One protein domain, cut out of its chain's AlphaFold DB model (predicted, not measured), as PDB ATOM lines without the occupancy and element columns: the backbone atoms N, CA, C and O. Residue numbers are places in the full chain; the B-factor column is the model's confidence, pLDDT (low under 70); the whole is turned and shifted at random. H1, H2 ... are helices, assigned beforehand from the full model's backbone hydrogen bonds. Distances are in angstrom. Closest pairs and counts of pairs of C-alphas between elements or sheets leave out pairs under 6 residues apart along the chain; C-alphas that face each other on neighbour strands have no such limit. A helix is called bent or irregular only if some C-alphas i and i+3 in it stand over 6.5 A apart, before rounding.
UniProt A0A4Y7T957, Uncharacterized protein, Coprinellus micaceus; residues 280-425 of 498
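Overview. This is residues 280 to 425 of the 498 residues of an uncharacterized protein of Coprinellus micaceus (UniProt A0A4Y7T957). Helix H4 forms the core, with H2 and H3 packed on it as a small up-and-down bundle of three helices, each running against the one before it, and short H1 set at H4's first residues. The long H6 crosses H4 with its first part and reaches away to the beginning of H5, while the long loop of residues 369 to 404 leads from the end of H5 back to H6. The 146 printed residues include six named helices, H1 to H6 in order along the chain, and no named strand; the class is all helix. The whole is compact, with a radius of gyration of the C-alphas of 15.5 A and spans of 48 by 32 by 31 A.

Along the chain. H1, residues 285 to 290, begins with C-alpha 285 at (39.069, 33.943, -26.333) and is 8.5 A long. H2, residues 294 to 303, measures 14.2 A, and H3, residues 307 to 316, 14.4 A. H4, residues 331 to 346, is 22.6 A long and begins with C-alpha 331 at (30.013, 37.756, -20.417). H5, residues 354 to 368, is 21.1 A long. H6, residues 405 to 424, is the longest at 28.4 A and ends with C-alpha 424 at (9.000, 42.705, -25.467); it is neither bent nor irregular, but only just: C-alphas 405 and 408 are 6.1 A apart.

Arrangement. H4 is the hub, touching four helices. With its residues 331 to 336 alone it touches H1, the closest C-alphas being those of Ala 290 and His 332 at 4.6 A. H2 touches H4 at a steep tilt of 42 degrees, the same way, closest at the C-alphas of Gln 295 and Ala 343, 5.6 A apart. H3 and H4 form a hairpin at a shallow tilt of 26 degrees, opposite ways; H4 touches H3 with residues 336 to 340 alone, closest at the C-alphas of Phe 314 and Arg 337, 5.6 A. H2 and H3 form a hairpin too, at 29 degrees, with the C-alphas of Val 298 and Ile 310 closest at 6.2 A. H6, with residues 405 to 413 alone, touches H4 about perpendicular at 78 degrees, closest at the C-alphas of Ala 338 and His 412, 5.3 A. Residues 415 to 423 of H6 touch residues 354 to 358 of H5 at a steep tilt of 62 degrees, closest at the C-alphas of Phe 358 and Val 419, 5.3 A. H5 is apart from H1, H2, H3 and H4. In each of the six helices every O i to N i+4 pair is within hydrogen-bond range.

Size, cuts and confidence. The two C-alphas farthest apart, those of Thr 371 and Ser 396, are 48.4 A apart. The printed part has no cut. The links H3 to H4, 14 residues, and H5 to H6, 36 residues, are long. The mean pLDDT of the printed part is 78.9; residues 370 to 380, 382 and 389 to 407 are under 70, of which 405 to 407 belong to H6.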
ATOM      1  N   VAL A 280      36.520  35.816 -30.293       84.62
ATOM      2  CA  VAL A 280      35.197  35.349 -29.853       84.62
ATOM      3  C   VAL A 280      34.823  33.995 -30.479       84.62
ATOM      4  O   VAL A 280      34.128  33.214 -29.832       84.62
ATOM      5  N   ASP A 281      35.350  33.673 -31.664       83.38
ATOM      6  CA  ASP A 281      35.163  32.373 -32.329       83.38
ATOM      7  C   ASP A 281      36.022  31.233 -31.740       83.38
ATOM      8  O   ASP A 281      35.849  30.067 -32.107       83.38
ATOM      9  N   THR A 282      36.950  31.535 -30.826       87.06
ATOM     10  CA  THR A 282      37.838  30.536 -30.203       87.06
ATOM     11  C   THR A 282      37.303  30.026 -28.861       87.06
ATOM     12  O   THR A 282      36.533  30.696 -28.178       87.06
ATOM     13  N   GLU A 283      37.759  28.845 -28.429       87.38
ATOM     14  CA  GLU A 283      37.366  28.255 -27.136       87.38
ATOM     15  C   GLU A 283      37.845  29.088 -25.930       87.38
ATOM     16  O   GLU A 283      37.146  29.203 -24.926       87.38
ATOM     17  N   TRP A 284      39.029  29.695 -26.031       87.50
ATOM     18  CA  TRP A 284      39.709  30.400 -24.936       87.50
ATOM     19  C   TRP A 284      39.519  31.929 -24.976       87.50
ATOM     20  O   TRP A 284      39.691  32.608 -23.960       87.50
ATOM     21  N   GLY A 285      39.156  32.496 -26.129       88.75
ATOM     22  CA  GLY A 285      39.069  33.943 -26.333       88.75
ATOM     23  C   GLY A 285      38.012  34.663 -25.485       88.75
ATOM     24  O   GLY A 285      38.346  35.701 -24.909       88.75
ATOM     25  N   PRO A 286      36.777  34.148 -25.310       89.25
ATOM     26  CA  PRO A 286      35.772  34.780 -24.453       89.25
ATOM     27  C   PRO A 286      36.224  34.984 -23.000       89.25
ATOM     28  O   PRO A 286      35.922  36.015 -22.395       89.25
ATOM     29  N   GLU A 287      36.957  34.024 -22.430       90.19
ATOM     30  CA  GLU A 287      37.503  34.144 -21.075       90.19
ATOM     31  C   GLU A 287      38.636  35.178 -21.030       90.19
ATOM     32  O   GLU A 287      38.622  36.071 -20.181       90.19
ATOM     33  N   ALA A 288      39.557  35.131 -21.995       90.62
ATOM     34  CA  ALA A 288      40.655  36.088 -22.117       90.62
ATOM     35  C   ALA A 288      40.158  37.539 -22.281       90.62
ATOM     36  O   ALA A 288      40.622  38.453 -21.594       90.62
ATOM     37  N   LEU A 289      39.147  37.761 -23.128       91.19
ATOM     38  CA  LEU A 289      38.504  39.066 -23.300       91.19
ATOM     39  C   LEU A 289      37.895  39.569 -21.988       91.19
ATOM     40  O   LEU A 289      38.004  40.753 -21.666       91.19
ATOM     41  N   ALA A 290      37.301  38.683 -21.191       89.12
ATOM     42  CA  ALA A 290      36.735  39.035 -19.894       89.12
ATOM     43  C   ALA A 290      37.792  39.390 -18.823       89.12
ATOM     44  O   ALA A 290      37.440  39.948 -17.782       89.12
ATOM     45  N   MET A 291      39.074  39.089 -19.062       89.88
ATOM     46  CA  MET A 291      40.201  39.465 -18.197       89.88
ATOM     47  C   MET A 291      40.825  40.822 -18.556       89.88
ATOM     48  O   MET A 291      41.658  41.331 -17.805       89.88
ATOM     49  N   CYS A 292      40.452  41.415 -19.692       91.38
ATOM     50  CA  CYS A 292      41.075  42.636 -20.192       91.38
ATOM     51  C   CYS A 292      40.733  43.867 -19.337       91.38
ATOM     52  O   CYS A 292      39.591  44.062 -18.914       91.38
ATOM     53  N   ASP A 293      41.711  44.757 -19.146       91.94
ATOM     54  CA  ASP A 293      41.520  46.066 -18.507       91.94
ATOM     55  C   ASP A 293      41.002  47.084 -19.534       91.94
ATOM     56  O   ASP A 293      41.741  47.909 -20.076       91.94
ATOM     57  N   VAL A 294      39.712  46.975 -19.850       92.62
ATOM     58  CA  VAL A 294      39.051  47.736 -20.923       92.62
ATOM     59  C   VAL A 294      39.165  49.244 -20.702       92.62
ATOM     60  O   VAL A 294      39.447  49.988 -21.639       92.62
ATOM     61  N   GLN A 295      39.023  49.715 -19.460       91.38
ATOM     62  CA  GLN A 295      39.129  51.144 -19.155       91.38
ATOM     63  C   GLN A 295      40.531  51.687 -19.444       91.38
ATOM     64  O   GLN A 295      40.668  52.816 -19.913       91.38
ATOM     65  N   TRP A 296      41.579  50.904 -19.166       92.88
ATOM     66  CA  TRP A 296      42.942  51.293 -19.515       92.88
ATOM     67  C   TRP A 296      43.112  51.433 -21.030       92.88
ATOM     68  O   TRP A 296      43.659  52.437 -21.481       92.88
ATOM     69  N   TRP A 297      42.590  50.483 -21.813       93.44
ATOM     70  CA  TRP A 297      42.672  50.527 -23.275       93.44
ATOM     71  C   TRP A 297      41.879  51.677 -23.887       93.44
ATOM     72  O   TRP A 297      42.380  52.321 -24.804       93.44
ATOM     73  N   VAL A 298      40.697  51.993 -23.354       92.00
ATOM     74  CA  VAL A 298      39.905  53.155 -23.789       92.00
ATOM     75  C   VAL A 298      40.661  54.456 -23.539       92.00
ATOM     76  O   VAL A 298      40.762  55.281 -24.443       92.00
ATOM     77  N   ARG A 299      41.263  54.631 -22.352       90.00
ATOM     78  CA  ARG A 299      42.109  55.805 -22.071       90.00
ATOM     79  C   ARG A 299      43.296  55.868 -23.021       90.00
ATOM     80  O   ARG A 299      43.524  56.897 -23.642       90.00
ATOM     81  N   PHE A 300      44.009  54.755 -23.178       91.12
ATOM     82  CA  PHE A 300      45.179  54.693 -24.044       91.12
ATOM     83  C   PHE A 300      44.834  55.018 -25.504       91.12
ATOM     84  O   PHE A 300      45.536  55.798 -26.139       91.12
ATOM     85  N   ALA A 301      43.736  54.477 -26.035       90.12
ATOM     86  CA  ALA A 301      43.253  54.800 -27.374       90.12
ATOM     87  C   ALA A 301      42.817  56.271 -27.482       90.12
ATOM     88  O   ALA A 301      43.154  56.936 -28.464       90.12
ATOM     89  N   SER A 302      42.139  56.805 -26.463       89.06
ATOM     90  CA  SER A 302      41.734  58.213 -26.426       89.06
ATOM     91  C   SER A 302      42.933  59.166 -26.398       89.06
ATOM     92  O   SER A 302      42.922  60.154 -27.128       89.06
ATOM     93  N   ASP A 303      43.984  58.861 -25.630       86.69
ATOM     94  CA  ASP A 303      45.236  59.637 -25.583       86.69
ATOM     95  C   ASP A 303      45.958  59.656 -26.939       86.69
ATOM     96  O   ASP A 303      46.699  60.587 -27.259       86.69
ATOM     97  N   LEU A 304      45.748  58.620 -27.755       86.00
ATOM     98  CA  LEU A 304      46.258  58.526 -29.123       86.00
ATOM     99  C   LEU A 304      45.298  59.106 -30.169       86.00
ATOM    100  O   LEU A 304      45.594  59.032 -31.362       86.00
ATOM    101  N   ASN A 305      44.167  59.677 -29.742       85.62
ATOM    102  CA  ASN A 305      43.098  60.170 -30.606       85.62
ATOM    103  C   ASN A 305      42.549  59.090 -31.563       85.62
ATOM    104  O   ASN A 305      42.216  59.368 -32.715       85.62
ATOM    105  N   ARG A 306      42.478  57.842 -31.087       84.44
ATOM    106  CA  ARG A 306      41.990  56.660 -31.815       84.44
ATOM    107  C   ARG A 306      40.586  56.271 -31.368       84.44
ATOM    108  O   ARG A 306      40.361  55.179 -30.849       84.44
ATOM    109  N   CYS A 307      39.642  57.195 -31.534       84.69
ATOM    110  CA  CYS A 307      38.239  56.966 -31.176       84.69
ATOM    111  C   CYS A 307      37.624  55.819 -31.995       84.69
ATOM    112  O   CYS A 307      36.798  55.071 -31.485       84.69
ATOM    113  N   ASP A 308      38.095  55.644 -33.232       83.12
ATOM    114  CA  ASP A 308      37.710  54.571 -34.148       83.12
ATOM    115  C   ASP A 308      37.909  53.172 -33.552       83.12
ATOM    116  O   ASP A 308      37.038  52.318 -33.690       83.12
ATOM    117  N   LEU A 309      38.997  52.954 -32.805       85.06
ATOM    118  CA  LEU A 309      39.251  51.679 -32.127       85.06
ATOM    119  C   LEU A 309      38.240  51.378 -31.024       85.06
ATOM    120  O   LEU A 309      37.818  50.240 -30.871       85.06
ATOM    121  N   ILE A 310      37.858  52.390 -30.246       88.69
ATOM    122  CA  ILE A 310      36.919  52.214 -29.134       88.69
ATOM    123  C   ILE A 310      35.558  51.759 -29.673       88.69
ATOM    124  O   ILE A 310      34.926  50.875 -29.095       88.69
ATOM    125  N   MET A 311      35.138  52.339 -30.796       86.69
ATOM    126  CA  MET A 311      33.877  52.023 -31.467       86.69
ATOM    127  C   MET A 311      33.936  50.644 -32.130       86.69
ATOM    128  O   MET A 311      33.019  49.844 -31.959       86.69
ATOM    129  N   GLU A 312      35.055  50.319 -32.784       85.75
ATOM    130  CA  GLU A 312      35.299  48.990 -33.349       85.75
ATOM    131  C   GLU A 312      35.231  47.902 -32.272       85.75
ATOM    132  O   GLU A 312      34.499  46.928 -32.440       85.75
ATOM    133  N   TRP A 313      35.897  48.096 -31.129       89.81
ATOM    134  CA  TRP A 313      35.839  47.154 -30.011       89.81
ATOM    135  C   TRP A 313      34.427  47.008 -29.451       89.81
ATOM    136  O   TRP A 313      34.011  45.896 -29.137       89.81
ATOM    137  N   PHE A 314      33.689  48.113 -29.331       90.94
ATOM    138  CA  PHE A 314      32.319  48.116 -28.822       90.94
ATOM    139  C   PHE A 314      31.366  47.291 -29.696       90.94
ATOM    140  O   PHE A 314      30.496  46.601 -29.164       90.94
ATOM    141  N   GLU A 315      31.550  47.337 -31.015       86.06
ATOM    142  CA  GLU A 315      30.774  46.553 -31.978       86.06
ATOM    143  C   GLU A 315      31.244  45.097 -32.059       86.06
ATOM    144  O   GLU A 315      30.428  44.177 -32.008       86.06
ATOM    145  N   ALA A 316      32.557  44.879 -32.157       86.62
ATOM    146  CA  ALA A 316      33.155  43.564 -32.368       86.62
ATOM    147  C   ALA A 316      32.824  42.570 -31.251       86.62
ATOM    148  O   ALA A 316      32.514  41.415 -31.531       86.62
ATOM    149  N   VAL A 317      32.832  43.006 -29.986       88.81
ATOM    150  CA  VAL A 317      32.512  42.123 -28.849       88.81
ATOM    151  C   VAL A 317      31.054  41.662 -28.826       88.81
ATOM    152  O   VAL A 317      30.720  40.758 -28.062       88.81
ATOM    153  N   HIS A 318      30.172  42.300 -29.597       88.81
ATOM    154  CA  HIS A 318      28.743  42.009 -29.598       88.81
ATOM    155  C   HIS A 318      28.299  41.117 -30.766       88.81
ATOM    156  O   HIS A 318      27.208  40.558 -30.706       88.81
ATOM    157  N   GLU A 319      29.138  40.935 -31.791       82.00
ATOM    158  CA  GLU A 319      28.787  40.239 -33.041       82.00
ATOM    159  C   GLU A 319      28.291  38.795 -32.830       82.00
ATOM    160  O   GLU A 319      27.431  38.327 -33.571       82.00
ATOM    161  N   HIS A 320      28.750  38.116 -31.773       82.12
ATOM    162  CA  HIS A 320      28.345  36.742 -31.437       82.12
ATOM    163  C   HIS A 320      27.362  36.638 -30.271       82.12
ATOM    164  O   HIS A 320      27.112  35.543 -29.759       82.12
ATOM    165  N   CYS A 321      26.810  37.757 -29.801       88.06
ATOM    166  CA  CYS A 321      25.731  37.685 -28.824       88.06
ATOM    167  C   CYS A 321      24.475  37.036 -29.443       88.06
ATOM    168  O   CYS A 321      24.274  37.114 -30.657       88.06
ATOM    169  N   PRO A 322      23.624  36.371 -28.636       85.81
ATOM    170  CA  PRO A 322      22.417  35.721 -29.138       85.81
ATOM    171  C   PRO A 322      21.493  36.685 -29.902       85.81
ATOM    172  O   PRO A 322      20.836  37.537 -29.304       85.81
ATOM    173  N   MET A 323      21.409  36.507 -31.223       79.19
ATOM    174  CA  MET A 323      20.427  37.198 -32.067       79.19
ATOM    175  C   MET A 323      18.998  36.832 -31.632       79.19
ATOM    176  O   MET A 323      18.747  35.713 -31.177       79.19
ATOM    177  N   GLY A 324      18.042  37.755 -31.762       73.88
ATOM    178  CA  GLY A 324      16.648  37.531 -31.367       73.88
ATOM    179  C   GLY A 324      16.395  37.553 -29.861       73.88
ATOM    180  O   GLY A 324      15.287  37.242 -29.429       73.88
ATOM    181  N   SER A 325      17.401  37.880 -29.043       83.50
ATOM    182  CA  SER A 325      17.267  37.997 -27.583       83.50
ATOM    183  C   SER A 325      17.822  39.330 -27.056       83.50
ATOM    184  O   SER A 325      18.819  39.337 -26.326       83.50
ATOM    185  N   PRO A 326      17.200  40.476 -27.394       82.31
ATOM    186  CA  PRO A 326      17.666  41.789 -26.952       82.31
ATOM    187  C   PRO A 326      17.764  41.870 -25.428       82.31
ATOM    188  O   PRO A 326      16.869  41.426 -24.712       82.31
ATOM    189  N   GLY A 327      18.881  42.406 -24.935       80.81
ATOM    190  CA  GLY A 327      19.210  42.439 -23.507       80.81
ATOM    191  C   GLY A 327      19.977  41.211 -22.988       80.81
ATOM    192  O   GLY A 327      20.508  41.234 -21.875       80.81
ATOM    193  N   VAL A 328      20.131  40.155 -23.795       87.56
ATOM    194  CA  VAL A 328      20.947  38.983 -23.448       87.56
ATOM    195  C   VAL A 328      22.301  39.069 -24.147       87.56
ATOM    196  O   VAL A 328      22.434  38.782 -25.329       87.56
ATOM    197  N   CYS A 329      23.333  39.455 -23.397       90.94
ATOM    198  CA  CYS A 329      24.713  39.514 -23.889       90.94
ATOM    199  C   CYS A 329      25.603  38.444 -23.241       90.94
ATOM    200  O   CYS A 329      25.401  38.060 -22.084       90.94
ATOM    201  N   LEU A 330      26.636  38.013 -23.968       90.50
ATOM    202  CA  LEU A 330      27.700  37.163 -23.431       90.50
ATOM    203  C   LEU A 330      28.551  37.922 -22.401       90.50
ATOM    204  O   LEU A 330      28.600  39.154 -22.390       90.50
ATOM    205  N   LEU A 331      29.249  37.183 -21.534       90.06
ATOM    206  CA  LEU A 331      30.013  37.756 -20.417       90.06
ATOM    207  C   LEU A 331      31.082  38.765 -20.870       90.06
ATOM    208  O   LEU A 331      31.192  39.838 -20.282       90.06
ATOM    209  N   HIS A 332      31.852  38.440 -21.912       89.94
ATOM    210  CA  HIS A 332      32.874  39.341 -22.455       89.94
ATOM    211  C   HIS A 332      32.251  40.595 -23.078       89.94
ATOM    212  O   HIS A 332      32.760  41.690 -22.862       89.94
ATOM    213  N   CYS A 333      31.124  40.451 -23.784       92.00
ATOM    214  CA  CYS A 333      30.387  41.569 -24.360       92.00
ATOM    215  C   CYS A 333      29.920  42.533 -23.269       92.00
ATOM    216  O   CYS A 333      30.157  43.734 -23.379       92.00
ATOM    217  N   LYS A 334      29.299  42.015 -22.196       91.69
ATOM    218  CA  LYS A 334      28.874  42.835 -21.051       91.69
ATOM    219  C   LYS A 334      30.060  43.586 -20.453       91.69
ATOM    220  O   LYS A 334      30.000  44.807 -20.358       91.69
ATOM    221  N   HIS A 335      31.148  42.869 -20.163       91.94
ATOM    222  CA  HIS A 335      32.371  43.446 -19.601       91.94
ATOM    223  C   HIS A 335      32.925  44.582 -20.467       91.94
ATOM    224  O   HIS A 335      33.170  45.684 -19.974       91.94
ATOM    225  N   TRP A 336      33.093  44.356 -21.770       93.31
ATOM    226  CA  TRP A 336      33.663  45.355 -22.673       93.31
ATOM    227  C   TRP A 336      32.735  46.543 -22.904       93.31
ATOM    228  O   TRP A 336      33.158  47.680 -22.700       93.31
ATOM    229  N   ARG A 337      31.470  46.313 -23.270       93.38
ATOM    230  CA  ARG A 337      30.529  47.405 -23.558       93.38
ATOM    231  C   ARG A 337      30.278  48.264 -22.323       93.38
ATOM    232  O   ARG A 337      30.335  49.487 -22.424       93.38
ATOM    233  N   ALA A 338      30.103  47.654 -21.151       93.12
ATOM    234  CA  ALA A 338      29.926  48.382 -19.898       93.12
ATOM    235  C   ALA A 338      31.126  49.283 -19.575       93.12
ATOM    236  O   ALA A 338      30.970  50.472 -19.286       93.12
ATOM    237  N   ASN A 339      32.340  48.732 -19.653       92.88
ATOM    238  CA  ASN A 339      33.551  49.471 -19.310       92.88
ATOM    239  C   ASN A 339      33.927  50.525 -20.362       92.88
ATOM    240  O   ASN A 339      34.451  51.569 -19.976       92.88
ATOM    241  N   ILE A 340      33.617  50.308 -21.647       93.81
ATOM    242  CA  ILE A 340      33.741  51.335 -22.694       93.81
ATOM    243  C   ILE A 340      32.814  52.511 -22.391       93.81
ATOM    244  O   ILE A 340      33.290  53.637 -22.262       93.81
ATOM    245  N   LEU A 341      31.513  52.257 -22.202       92.69
ATOM    246  CA  LEU A 341      30.535  53.316 -21.928       92.69
ATOM    247  C   LEU A 341      30.914  54.112 -20.680       92.69
ATOM    248  O   LEU A 341      30.889  55.340 -20.695       92.69
ATOM    249  N   ARG A 342      31.312  53.425 -19.604       90.88
ATOM    250  CA  ARG A 342      31.747  54.069 -18.361       90.88
ATOM    251  C   ARG A 342      33.001  54.923 -18.560       90.88
ATOM    252  O   ARG A 342      33.034  56.058 -18.086       90.88
ATOM    253  N   ALA A 343      34.021  54.397 -19.239       91.44
ATOM    254  CA  ALA A 343      35.264  55.126 -19.478       91.44
ATOM    255  C   ALA A 343      35.035  56.356 -20.368       91.44
ATOM    256  O   ALA A 343      35.477  57.444 -20.009       91.44
ATOM    257  N   CYS A 344      34.288  56.219 -21.464       91.81
ATOM    258  CA  CYS A 344      33.940  57.332 -22.347       91.81
ATOM    259  C   CYS A 344      33.117  58.412 -21.620       91.81
ATOM    260  O   CYS A 344      33.480  59.584 -21.688       91.81
ATOM    261  N   LYS A 345      32.092  58.040 -20.832       90.00
ATOM    262  CA  LYS A 345      31.329  59.001 -20.003       90.00
ATOM    263  C   LYS A 345      32.232  59.789 -19.058       90.00
ATOM    264  O   LYS A 345      32.099  61.001 -18.932       90.00
ATOM    265  N   ALA A 346      33.172  59.113 -18.400       88.00
ATOM    266  CA  ALA A 346      34.101  59.764 -17.482       88.00
ATOM    267  C   ALA A 346      35.122  60.674 -18.184       88.00
ATOM    268  O   ALA A 346      35.595  61.635 -17.586       88.00
ATOM    269  N   LEU A 347      35.436  60.393 -19.451       86.75
ATOM    270  CA  LEU A 347      36.215  61.276 -20.321       86.75
ATOM    271  C   LEU A 347      35.373  62.434 -20.891       86.75
ATOM    272  O   LEU A 347      35.889  63.229 -21.674       86.75
ATOM    273  N   GLY A 348      34.093  62.542 -20.516       87.75
ATOM    274  CA  GLY A 348      33.185  63.600 -20.958       87.75
ATOM    275  C   GLY A 348      32.632  63.400 -22.367       87.75
ATOM    276  O   GLY A 348      32.308  64.385 -23.024       87.75
ATOM    277  N   TRP A 349      32.581  62.158 -22.852       89.00
ATOM    278  CA  TRP A 349      31.983  61.838 -24.146       89.00
ATOM    279  C   TRP A 349      30.473  61.668 -24.001       89.00
ATOM    280  O   TRP A 349      30.008  61.103 -23.003       89.00
ATOM    281  N   ASP A 350      29.729  62.043 -25.039       86.94
ATOM    282  CA  ASP A 350      28.405  61.463 -25.247       86.94
ATOM    283  C   ASP A 350      28.586  60.009 -25.693       86.94
ATOM    284  O   ASP A 350      29.533  59.677 -26.416       86.94
ATOM    285  N   VAL A 351      27.725  59.120 -25.203       88.56
ATOM    286  CA  VAL A 351      27.822  57.680 -25.462       88.56
ATOM    287  C   VAL A 351      26.442  57.083 -25.737       88.56
ATOM    288  O   VAL A 351      25.441  57.657 -25.299       88.56
ATOM    289  N   PRO A 352      26.372  55.901 -26.378       87.12
ATOM    290  CA  PRO A 352      25.121  55.174 -26.575       87.12
ATOM    291  C   PRO A 352      24.339  54.972 -25.272       87.12
ATOM    292  O   PRO A 352      24.894  54.540 -24.254       87.12
ATOM    293  N   ASP A 353      23.040  55.243 -25.319       81.75
ATOM    294  CA  ASP A 353      22.095  54.991 -24.236       81.75
ATOM    295  C   ASP A 353      21.237  53.739 -24.516       81.75
ATOM    296  O   ASP A 353      21.467  52.992 -25.471       81.75
ATOM    297  N   ALA A 354      20.238  53.481 -23.667       82.06
ATOM    298  CA  ALA A 354      19.315  52.362 -23.862       82.06
ATOM    299  C   ALA A 354      18.577  52.437 -25.208       82.06
ATOM    300  O   ALA A 354      18.279  51.399 -25.797       82.06
ATOM    301  N   VAL A 355      18.305  53.650 -25.705       77.81
ATOM    302  CA  VAL A 355      17.661  53.850 -27.001       77.81
ATOM    303  C   VAL A 355      18.581  53.340 -28.094       77.81
ATOM    304  O   VAL A 355      18.165  52.472 -28.852       77.81
ATOM    305  N   ALA A 356      19.834  53.807 -28.119       81.00
ATOM    306  CA  ALA A 356      20.861  53.414 -29.082       81.00
ATOM    307  C   ALA A 356      21.052  51.886 -29.159       81.00
ATOM    308  O   ALA A 356      21.064  51.312 -30.251       81.00
ATOM    309  N   LEU A 357      21.138  51.217 -28.005       85.50
ATOM    310  CA  LEU A 357      21.269  49.755 -27.922       85.50
ATOM    311  C   LEU A 357      20.019  49.018 -28.416       85.50
ATOM    312  O   LEU A 357      20.112  47.985 -29.075       85.50
ATOM    313  N   PHE A 358      18.836  49.559 -28.140       82.38
ATOM    314  CA  PHE A 358      17.592  49.018 -28.674       82.38
ATOM    315  C   PHE A 358      17.524  49.131 -30.210       82.38
ATOM    316  O   PHE A 358      17.048  48.210 -30.874       82.38
ATOM    317  N   ARG A 359      18.065  50.209 -30.801       79.94
ATOM    318  CA  ARG A 359      18.131  50.370 -32.272       79.94
ATOM    319  C   ARG A 359      18.994  49.297 -32.919       79.94
ATOM    320  O   ARG A 359      18.626  48.757 -33.960       79.94
ATOM    321  N   GLU A 360      20.133  48.996 -32.299       82.44
ATOM    322  CA  GLU A 360      21.005  47.906 -32.734       82.44
ATOM    323  C   GLU A 360      20.248  46.572 -32.731       82.44
ATOM    324  O   GLU A 360      20.285  45.854 -33.730       82.44
ATOM    325  N   ALA A 361      19.498  46.281 -31.666       84.00
ATOM    326  CA  ALA A 361      18.721  45.049 -31.550       84.00
ATOM    327  C   ALA A 361      17.657  44.894 -32.655       84.00
ATOM    328  O   ALA A 361      17.547  43.828 -33.260       84.00
ATOM    329  N   LEU A 362      16.908  45.959 -32.973       81.19
ATOM    330  CA  LEU A 362      15.941  45.946 -34.084       81.19
ATOM    331  C   LEU A 362      16.612  45.616 -35.423       81.19
ATOM    332  O   LEU A 362      16.085  44.830 -36.214       81.19
ATOM    333  N   TYR A 363      17.771  46.226 -35.677       78.75
ATOM    334  CA  TYR A 363      18.520  46.021 -36.910       78.75
ATOM    335  C   TYR A 363      19.051  44.585 -37.016       78.75
ATOM    336  O   TYR A 363      18.856  43.945 -38.050       78.75
ATOM    337  N   GLN A 364      19.673  44.068 -35.950       79.19
ATOM    338  CA  GLN A 364      20.204  42.702 -35.914       79.19
ATOM    339  C   GLN A 364      19.111  41.658 -36.159       79.19
ATOM    340  O   GLN A 364      19.318  40.719 -36.925       79.19
ATOM    341  N   ASP A 365      17.920  41.844 -35.591       80.44
ATOM    342  CA  ASP A 365      16.817  40.905 -35.800       80.44
ATOM    343  C   ASP A 365      16.237  40.981 -37.215       80.44
ATOM    344  O   ASP A 365      15.854  39.960 -37.794       80.44
ATOM    345  N   ALA A 366      16.195  42.168 -37.820       77.06
ATOM    346  CA  ALA A 366      15.805  42.315 -39.220       77.06
ATOM    347  C   ALA A 366      16.834  41.682 -40.184       77.06
ATOM    348  O   ALA A 366      16.454  41.098 -41.207       77.06
ATOM    349  N   GLU A 367      18.125  41.761 -39.845       75.31
ATOM    350  CA  GLU A 367      19.227  41.109 -40.562       75.31
ATOM    351  C   GLU A 367      19.170  39.579 -40.424       75.31
ATOM    352  O   GLU A 367      19.200  38.874 -41.434       75.31
ATOM    353  N   ALA A 368      18.982  39.059 -39.207       75.06
ATOM    354  CA  ALA A 368      18.877  37.626 -38.928       75.06
ATOM    355  C   ALA A 368      17.711  36.958 -39.678       75.06
ATOM    356  O   ALA A 368      17.819  35.820 -40.134       75.06
ATOM    357  N   ASN A 369      16.610  37.688 -39.885       73.06
ATOM    358  CA  ASN A 369      15.469  37.235 -40.683       73.06
ATOM    359  C   ASN A 369      15.704  37.325 -42.206       73.06
ATOM    360  O   ASN A 369      14.767  37.169 -42.992       73.06
ATOM    361  N   GLY A 370      16.933  37.612 -42.652       67.62
ATOM    362  CA  GLY A 370      17.327  37.657 -44.063       67.62
ATOM    363  C   GLY A 370      16.633  38.758 -44.866       67.62
ATOM    364  O   GLY A 370      16.582  38.684 -46.095       67.62
ATOM    365  N   THR A 371      16.052  39.751 -44.184       61.88
ATOM    366  CA  THR A 371      15.178  40.749 -44.815       61.88
ATOM    367  C   THR A 371      15.911  42.055 -45.150       61.88
ATOM    368  O   THR A 371      15.435  42.834 -45.981       61.88
ATOM    369  N   LEU A 372      17.109  42.257 -44.589       62.81
ATOM    370  CA  LEU A 372      18.069  43.307 -44.946       62.81
ATOM    371  C   LEU A 372      19.379  42.685 -45.462       62.81
ATOM    372  O   LEU A 372      19.787  41.613 -45.025       62.81
ATOM    373  N   SER A 373      20.024  43.343 -46.431       52.22
ATOM    374  CA  SER A 373      21.320  42.924 -46.985       52.22
ATOM    375  C   SER A 373      22.468  43.584 -46.218       52.22
ATOM    376  O   SER A 373      22.474  44.805 -46.070       52.22
ATOM    377  N   VAL A 374      23.472  42.783 -45.838       47.47
ATOM    378  CA  VAL A 374      24.724  43.133 -45.121       47.47
ATOM    379  C   VAL A 374      25.460  44.361 -45.691       47.47
ATOM    380  O   VAL A 374      26.246  45.004 -45.004       47.47
ATOM    381  N   LEU A 375      25.216  44.728 -46.954       41.78
ATOM    382  CA  LEU A 375      25.950  45.802 -47.638       41.78
ATOM    383  C   LEU A 375      25.615  47.227 -47.167       41.78
ATOM    384  O   LEU A 375      26.271  48.163 -47.615       41.78
ATOM    385  N   TYR A 376      24.629  47.407 -46.288       46.28
ATOM    386  CA  TYR A 376      24.247  48.721 -45.778       46.28
ATOM    387  C   TYR A 376      23.822  48.628 -44.312       46.28
ATOM    388  O   TYR A 376      22.630  48.653 -44.030       46.28
ATOM    389  N   ARG A 377      24.791  48.570 -43.388       51.81
ATOM    390  CA  ARG A 377      24.601  49.035 -42.005       51.81
ATOM    391  C   ARG A 377      24.810  50.560 -42.047       51.81
ATOM    392  O   ARG A 377      25.955  50.992 -42.127       51.81
ATOM    393  N   PRO A 378      23.755  51.398 -42.123       42.38
ATOM    394  CA  PRO A 378      23.924  52.830 -42.371       42.38
ATOM    395  C   PRO A 378      24.453  53.591 -41.144       42.38
ATOM    396  O   PRO A 378      24.734  54.778 -41.257       42.38
ATOM    397  N   TRP A 379      24.622  52.909 -40.003       52.66
ATOM    398  CA  TRP A 379      25.097  53.476 -38.747       52.66
ATOM    399  C   TRP A 379      26.045  52.484 -38.061       52.66
ATOM    400  O   TRP A 379      25.622  51.389 -37.689       52.66
ATOM    401  N   GLY A 380      27.312  52.864 -37.907       62.94
ATOM    402  CA  GLY A 380      28.118  52.386 -36.784       62.94
ATOM    403  C   GLY A 380      27.739  53.163 -35.522       62.94
ATOM    404  O   GLY A 380      27.005  54.158 -35.587       62.94
ATOM    405  N   PHE A 381      28.251  52.761 -34.363       73.88
ATOM    406  CA  PHE A 381      28.082  53.538 -33.130       73.88
ATOM    407  C   PHE A 381      28.773  54.918 -33.166       73.88
ATOM    408  O   PHE A 381      28.604  55.709 -32.235       73.88
ATOM    409  N   ASP A 382      29.461  55.242 -34.265       68.38
ATOM    410  CA  ASP A 382      30.108  56.524 -34.566       68.38
ATOM    411  C   ASP A 382      29.225  57.753 -34.311       68.38
ATOM    412  O   ASP A 382      29.712  58.786 -33.863       68.38
ATOM    413  N   ALA A 383      27.916  57.662 -34.565       70.44
ATOM    414  CA  ALA A 383      27.004  58.790 -34.362       70.44
ATOM    415  C   ALA A 383      26.703  59.086 -32.879       70.44
ATOM    416  O   ALA A 383      26.293  60.200 -32.540       70.44
ATOM    417  N   TYR A 384      26.893  58.091 -32.007       77.75
ATOM    418  CA  TYR A 384      26.571  58.161 -30.580       77.75
ATOM    419  C   TYR A 384      27.791  58.462 -29.716       77.75
ATOM    420  O   TYR A 384      27.647  59.114 -28.685       77.75
ATOM    421  N   PHE A 385      28.975  57.985 -30.107       84.00
ATOM    422  CA  PHE A 385      30.218  58.291 -29.405       84.00
ATOM    423  C   PHE A 385      30.754  59.655 -29.849       84.00
ATOM    424  O   PHE A 385      31.451  59.756 -30.856       84.00
ATOM    425  N   GLN A 386      30.460  60.708 -29.083       82.56
ATOM    426  CA  GLN A 386      30.933  62.063 -29.388       82.56
ATOM    427  C   GLN A 386      31.985  62.497 -28.359       82.56
ATOM    428  O   GLN A 386      31.636  62.775 -27.209       82.56
ATOM    429  N   PRO A 387      33.279  62.554 -28.730       81.62
ATOM    430  CA  PRO A 387      34.309  63.060 -27.836       81.62
ATOM    431  C   PRO A 387      34.131  64.571 -27.595       81.62
ATOM    432  O   PRO A 387      33.652  65.292 -28.477       81.62
ATOM    433  N   PRO A 388      34.554  65.093 -26.430       79.00
ATOM    434  CA  PRO A 388      34.398  66.504 -26.099       79.00
ATOM    435  C   PRO A 388      35.144  67.410 -27.091       79.00
ATOM    436  O   PRO A 388      36.277  67.143 -27.492       79.00
ATOM    437  N   SER A 389      34.534  68.548 -27.438       65.38
ATOM    438  CA  SER A 389      35.008  69.474 -28.487       65.38
ATOM    439  C   SER A 389      36.361  70.138 -28.185       65.38
ATOM    440  O   SER A 389      36.983  70.725 -29.070       65.38
ATOM    441  N   LYS A 390      36.819  70.084 -26.929       57.88
ATOM    442  CA  LYS A 390      38.155  70.498 -26.493       57.88
ATOM    443  C   LYS A 390      38.764  69.346 -25.702       57.88
ATOM    444  O   LYS A 390      38.346  69.103 -24.575       57.88
ATOM    445  N   GLN A 391      39.772  68.683 -26.264       52.97
ATOM    446  CA  GLN A 391      40.656  67.797 -25.506       52.97
ATOM    447  C   GLN A 391      41.502  68.664 -24.559       52.97
ATOM    448  O   GLN A 391      42.618  69.062 -24.882       52.97
ATOM    449  N   SER A 392      40.943  69.059 -23.412       47.31
ATOM    450  CA  SER A 392      41.763  69.490 -22.278       47.31
ATOM    451  C   SER A 392      42.643  68.320 -21.858       47.31
ATOM    452  O   SER A 392      42.171  67.192 -21.922       47.31
ATOM    453  N   ASP A 393      43.880  68.601 -21.444       46.44
ATOM    454  CA  ASP A 393      44.910  67.639 -21.031       46.44
ATOM    455  C   ASP A 393      44.307  66.472 -20.209       46.44
ATOM    456  O   ASP A 393      44.100  66.573 -19.001       46.44
ATOM    457  N   LEU A 394      43.946  65.373 -20.891       51.06
ATOM    458  CA  LEU A 394      43.220  64.225 -20.316       51.06
ATOM    459  C   LEU A 394      44.070  63.485 -19.270       51.06
ATOM    460  O   LEU A 394      43.558  62.672 -18.502       51.06
ATOM    461  N   SER A 395      45.360  63.828 -19.203       46.81
ATOM    462  CA  SER A 395      46.350  63.331 -18.254       46.81
ATOM    463  C   SER A 395      46.040  63.655 -16.784       46.81
ATOM    464  O   SER A 395      46.658  63.053 -15.906       46.81
ATOM    465  N   SER A 396      45.089  64.558 -16.496       45.19
ATOM    466  CA  SER A 396      44.713  64.958 -15.130       45.19
ATOM    467  C   SER A 396      43.349  64.450 -14.642       45.19
ATOM    468  O   SER A 396      42.941  64.815 -13.539       45.19
ATOM    469  N   ILE A 397      42.605  63.664 -15.433       50.12
ATOM    470  CA  ILE A 397      41.323  63.092 -14.986       50.12
ATOM    471  C   ILE A 397      41.606  61.786 -14.237       50.12
ATOM    472  O   ILE A 397      41.679  60.707 -14.831       50.12
ATOM    473  N   ASP A 398      41.746  61.887 -12.914       44.81
ATOM    474  CA  ASP A 398      41.712  60.730 -12.021       44.81
ATOM    475  C   ASP A 398      40.303  60.129 -12.050       44.81
ATOM    476  O   ASP A 398      39.379  60.551 -11.349       44.81
ATOM    477  N   LEU A 399      40.124  59.134 -12.913       49.38
ATOM    478  CA  LEU A 399      38.946  58.285 -12.890       49.38
ATOM    479  C   LEU A 399      38.882  57.572 -11.526       49.38
ATOM    480  O   LEU A 399      39.926  57.112 -11.052       49.38
ATOM    481  N   PRO A 400      37.696  57.462 -10.893       44.41
ATOM    482  CA  PRO A 400      37.567  56.860  -9.573       44.41
ATOM    483  C   PRO A 400      38.310  55.525  -9.508       44.41
ATOM    484  O   PRO A 400      38.163  54.689 -10.405       44.41
ATOM    485  N   ALA A 401      39.133  55.362  -8.467       42.44
ATOM    486  CA  ALA A 401      39.921  54.162  -8.226       42.44
ATOM    487  C   ALA A 401      39.082  52.905  -8.488       42.44
ATOM    488  O   ALA A 401      37.973  52.806  -7.965       42.44
ATOM    489  N   MET A 402      39.632  52.002  -9.314       43.34
ATOM    490  CA  MET A 402      39.087  50.705  -9.732       43.34
ATOM    491  C   MET A 402      37.818  50.284  -8.984       43.34
ATOM    492  O   MET A 402      37.867  49.564  -7.987       43.34
ATOM    493  N   CYS A 403      36.665  50.722  -9.493       42.06
ATOM    494  CA  CYS A 403      35.407  50.102  -9.123       42.06
ATOM    495  C   CYS A 403      35.411  48.705  -9.747       42.06
ATOM    496  O   CYS A 403      35.745  48.548 -10.924       42.06
ATOM    497  N   THR A 404      35.135  47.686  -8.938       51.94
ATOM    498  CA  THR A 404      35.257  46.282  -9.334       51.94
ATOM    499  C   THR A 404      34.435  46.000 -10.595       51.94
ATOM    500  O   THR A 404      33.380  46.609 -10.797       51.94
ATOM    501  N   ARG A 405      34.918  45.061 -11.426       54.78
ATOM    502  CA  ARG A 405      34.267  44.534 -12.645       54.78
ATOM    503  C   ARG A 405      32.732  44.469 -12.541       54.78
ATOM    504  O   ARG A 405      32.031  44.883 -13.451       54.78
ATOM    505  N   TYR A 406      32.237  44.043 -11.383       61.69
ATOM    506  CA  TYR A 406      30.823  43.839 -11.073       61.69
ATOM    507  C   TYR A 406      29.944  45.094 -11.187       61.69
ATOM    508  O   TYR A 406      28.818  45.003 -11.650       61.69
ATOM    509  N   THR A 407      30.454  46.277 -10.842       66.69
ATOM    510  CA  THR A 407      29.623  47.497 -10.807       66.69
ATOM    511  C   THR A 407      29.288  48.052 -12.193       66.69
ATOM    512  O   THR A 407      28.222  48.629 -12.375       66.69
ATOM    513  N   ALA A 408      30.198  47.931 -13.169       75.50
ATOM    514  CA  ALA A 408      29.933  48.366 -14.546       75.50
ATOM    515  C   ALA A 408      28.942  47.413 -15.213       75.50
ATOM    516  O   ALA A 408      27.995  47.848 -15.867       75.50
ATOM    517  N   ASP A 409      29.157  46.117 -14.994       81.56
ATOM    518  CA  ASP A 409      28.329  45.056 -15.545       81.56
ATOM    519  C   ASP A 409      26.886  45.152 -15.020       81.56
ATOM    520  O   ASP A 409      25.955  44.969 -15.797       81.56
ATOM    521  N   GLU A 410      26.684  45.505 -13.743       83.06
ATOM    522  CA  GLU A 410      25.356  45.728 -13.149       83.06
ATOM    523  C   GLU A 410      24.620  46.935 -13.758       83.06
ATOM    524  O   GLU A 410      23.467  46.807 -14.167       83.06
ATOM    525  N   GLU A 411      25.272  48.096 -13.887       81.69
ATOM    526  CA  GLU A 411      24.673  49.280 -14.534       81.69
ATOM    527  C   GLU A 411      24.313  49.009 -16.001       81.69
ATOM    528  O   GLU A 411      23.258  49.419 -16.501       81.69
ATOM    529  N   HIS A 412      25.189  48.290 -16.704       88.31
ATOM    530  CA  HIS A 412      24.923  47.879 -18.071       88.31
ATOM    531  C   HIS A 412      23.796  46.845 -18.133       88.31
ATOM    532  O   HIS A 412      22.958  46.935 -19.023       88.31
ATOM    533  N   GLN A 413      23.701  45.928 -17.164       88.75
ATOM    534  CA  GLN A 413      22.595  44.977 -17.076       88.75
ATOM    535  C   GLN A 413      21.251  45.689 -16.912       88.75
ATOM    536  O   GLN A 413      20.319  45.341 -17.622       88.75
ATOM    537  N   VAL A 414      21.161  46.737 -16.087       86.56
ATOM    538  CA  VAL A 414      19.935  47.554 -15.978       86.56
ATOM    539  C   VAL A 414      19.551  48.160 -17.332       86.56
ATOM    540  O   VAL A 414      18.379  48.180 -17.704       86.56
ATOM    541  N   THR A 415      20.541  48.619 -18.103       87.31
ATOM    542  CA  THR A 415      20.319  49.147 -19.459       87.31
ATOM    543  C   THR A 415      19.824  48.050 -20.409       87.31
ATOM    544  O   THR A 415      18.902  48.272 -21.187       87.31
ATOM    545  N   LEU A 416      20.405  46.851 -20.334       89.12
ATOM    546  CA  LEU A 416      20.009  45.696 -21.139       89.12
ATOM    547  C   LEU A 416      18.608  45.178 -20.777       89.12
ATOM    548  O   LEU A 416      17.834  44.855 -21.676       89.12
ATOM    549  N   ASP A 417      18.255  45.148 -19.493       88.50
ATOM    550  CA  ASP A 417      16.922  44.764 -19.010       88.50
ATOM    551  C   ASP A 417      15.859  45.737 -19.529       88.50
ATOM    552  O   ASP A 417      14.760  45.332 -19.915       88.50
ATOM    553  N   LEU A 418      16.208  47.022 -19.606       85.25
ATOM    554  CA  LEU A 418      15.356  48.044 -20.192       85.25
ATOM    555  C   LEU A 418      15.166  47.835 -21.699       85.25
ATOM    556  O   LEU A 418      14.034  47.870 -22.177       85.25
ATOM    557  N   VAL A 419      16.243  47.549 -22.438       87.06
ATOM    558  CA  VAL A 419      16.177  47.193 -23.868       87.06
ATOM    559  C   VAL A 419      15.271  45.976 -24.082       87.06
ATOM    560  O   VAL A 419      14.402  46.011 -24.952       87.06
ATOM    561  N   ALA A 420      15.420  44.931 -23.264       88.69
ATOM    562  CA  ALA A 420      14.580  43.736 -23.319       88.69
ATOM    563  C   ALA A 420      13.102  44.057 -23.035       88.69
ATOM    564  O   ALA A 420      12.211  43.587 -23.747       88.69
ATOM    565  N   ALA A 421      12.833  44.887 -22.024       86.25
ATOM    566  CA  ALA A 421      11.484  45.306 -21.664       86.25
ATOM    567  C   ALA A 421      10.811  46.089 -22.801       86.25
ATOM    568  O   ALA A 421       9.674  45.775 -23.157       86.25
ATOM    569  N   VAL A 422      11.519  47.049 -23.409       82.81
ATOM    570  CA  VAL A 422      11.023  47.811 -24.567       82.81
ATOM    571  C   VAL A 422      10.748  46.872 -25.738       82.81
ATOM    572  O   VAL A 422       9.663  46.900 -26.316       82.81
ATOM    573  N   TYR A 423      11.695  45.985 -26.047       86.00
ATOM    574  CA  TYR A 423      11.566  45.047 -27.155       86.00
ATOM    575  C   TYR A 423      10.381  44.086 -26.984       86.00
ATOM    576  O   TYR A 423       9.626  43.858 -27.926       86.00
ATOM    577  N   SER A 424      10.137  43.591 -25.767       87.12
ATOM    578  CA  SER A 424       9.000  42.705 -25.467       87.12
ATOM    579  C   SER A 424       7.621  43.348 -25.668       87.12
ATOM    580  O   SER A 424       6.623  42.638 -25.788       87.12
ATOM    581  N   ARG A 425       7.554  44.686 -25.702       86.12
ATOM    582  CA  ARG A 425       6.321  45.467 -25.883       86.12
ATOM    583  C   ARG A 425       6.073  45.875 -27.335       86.12
ATOM    584  O   ARG A 425       5.079  46.544 -27.608       86.12
TER     585      ARG A 425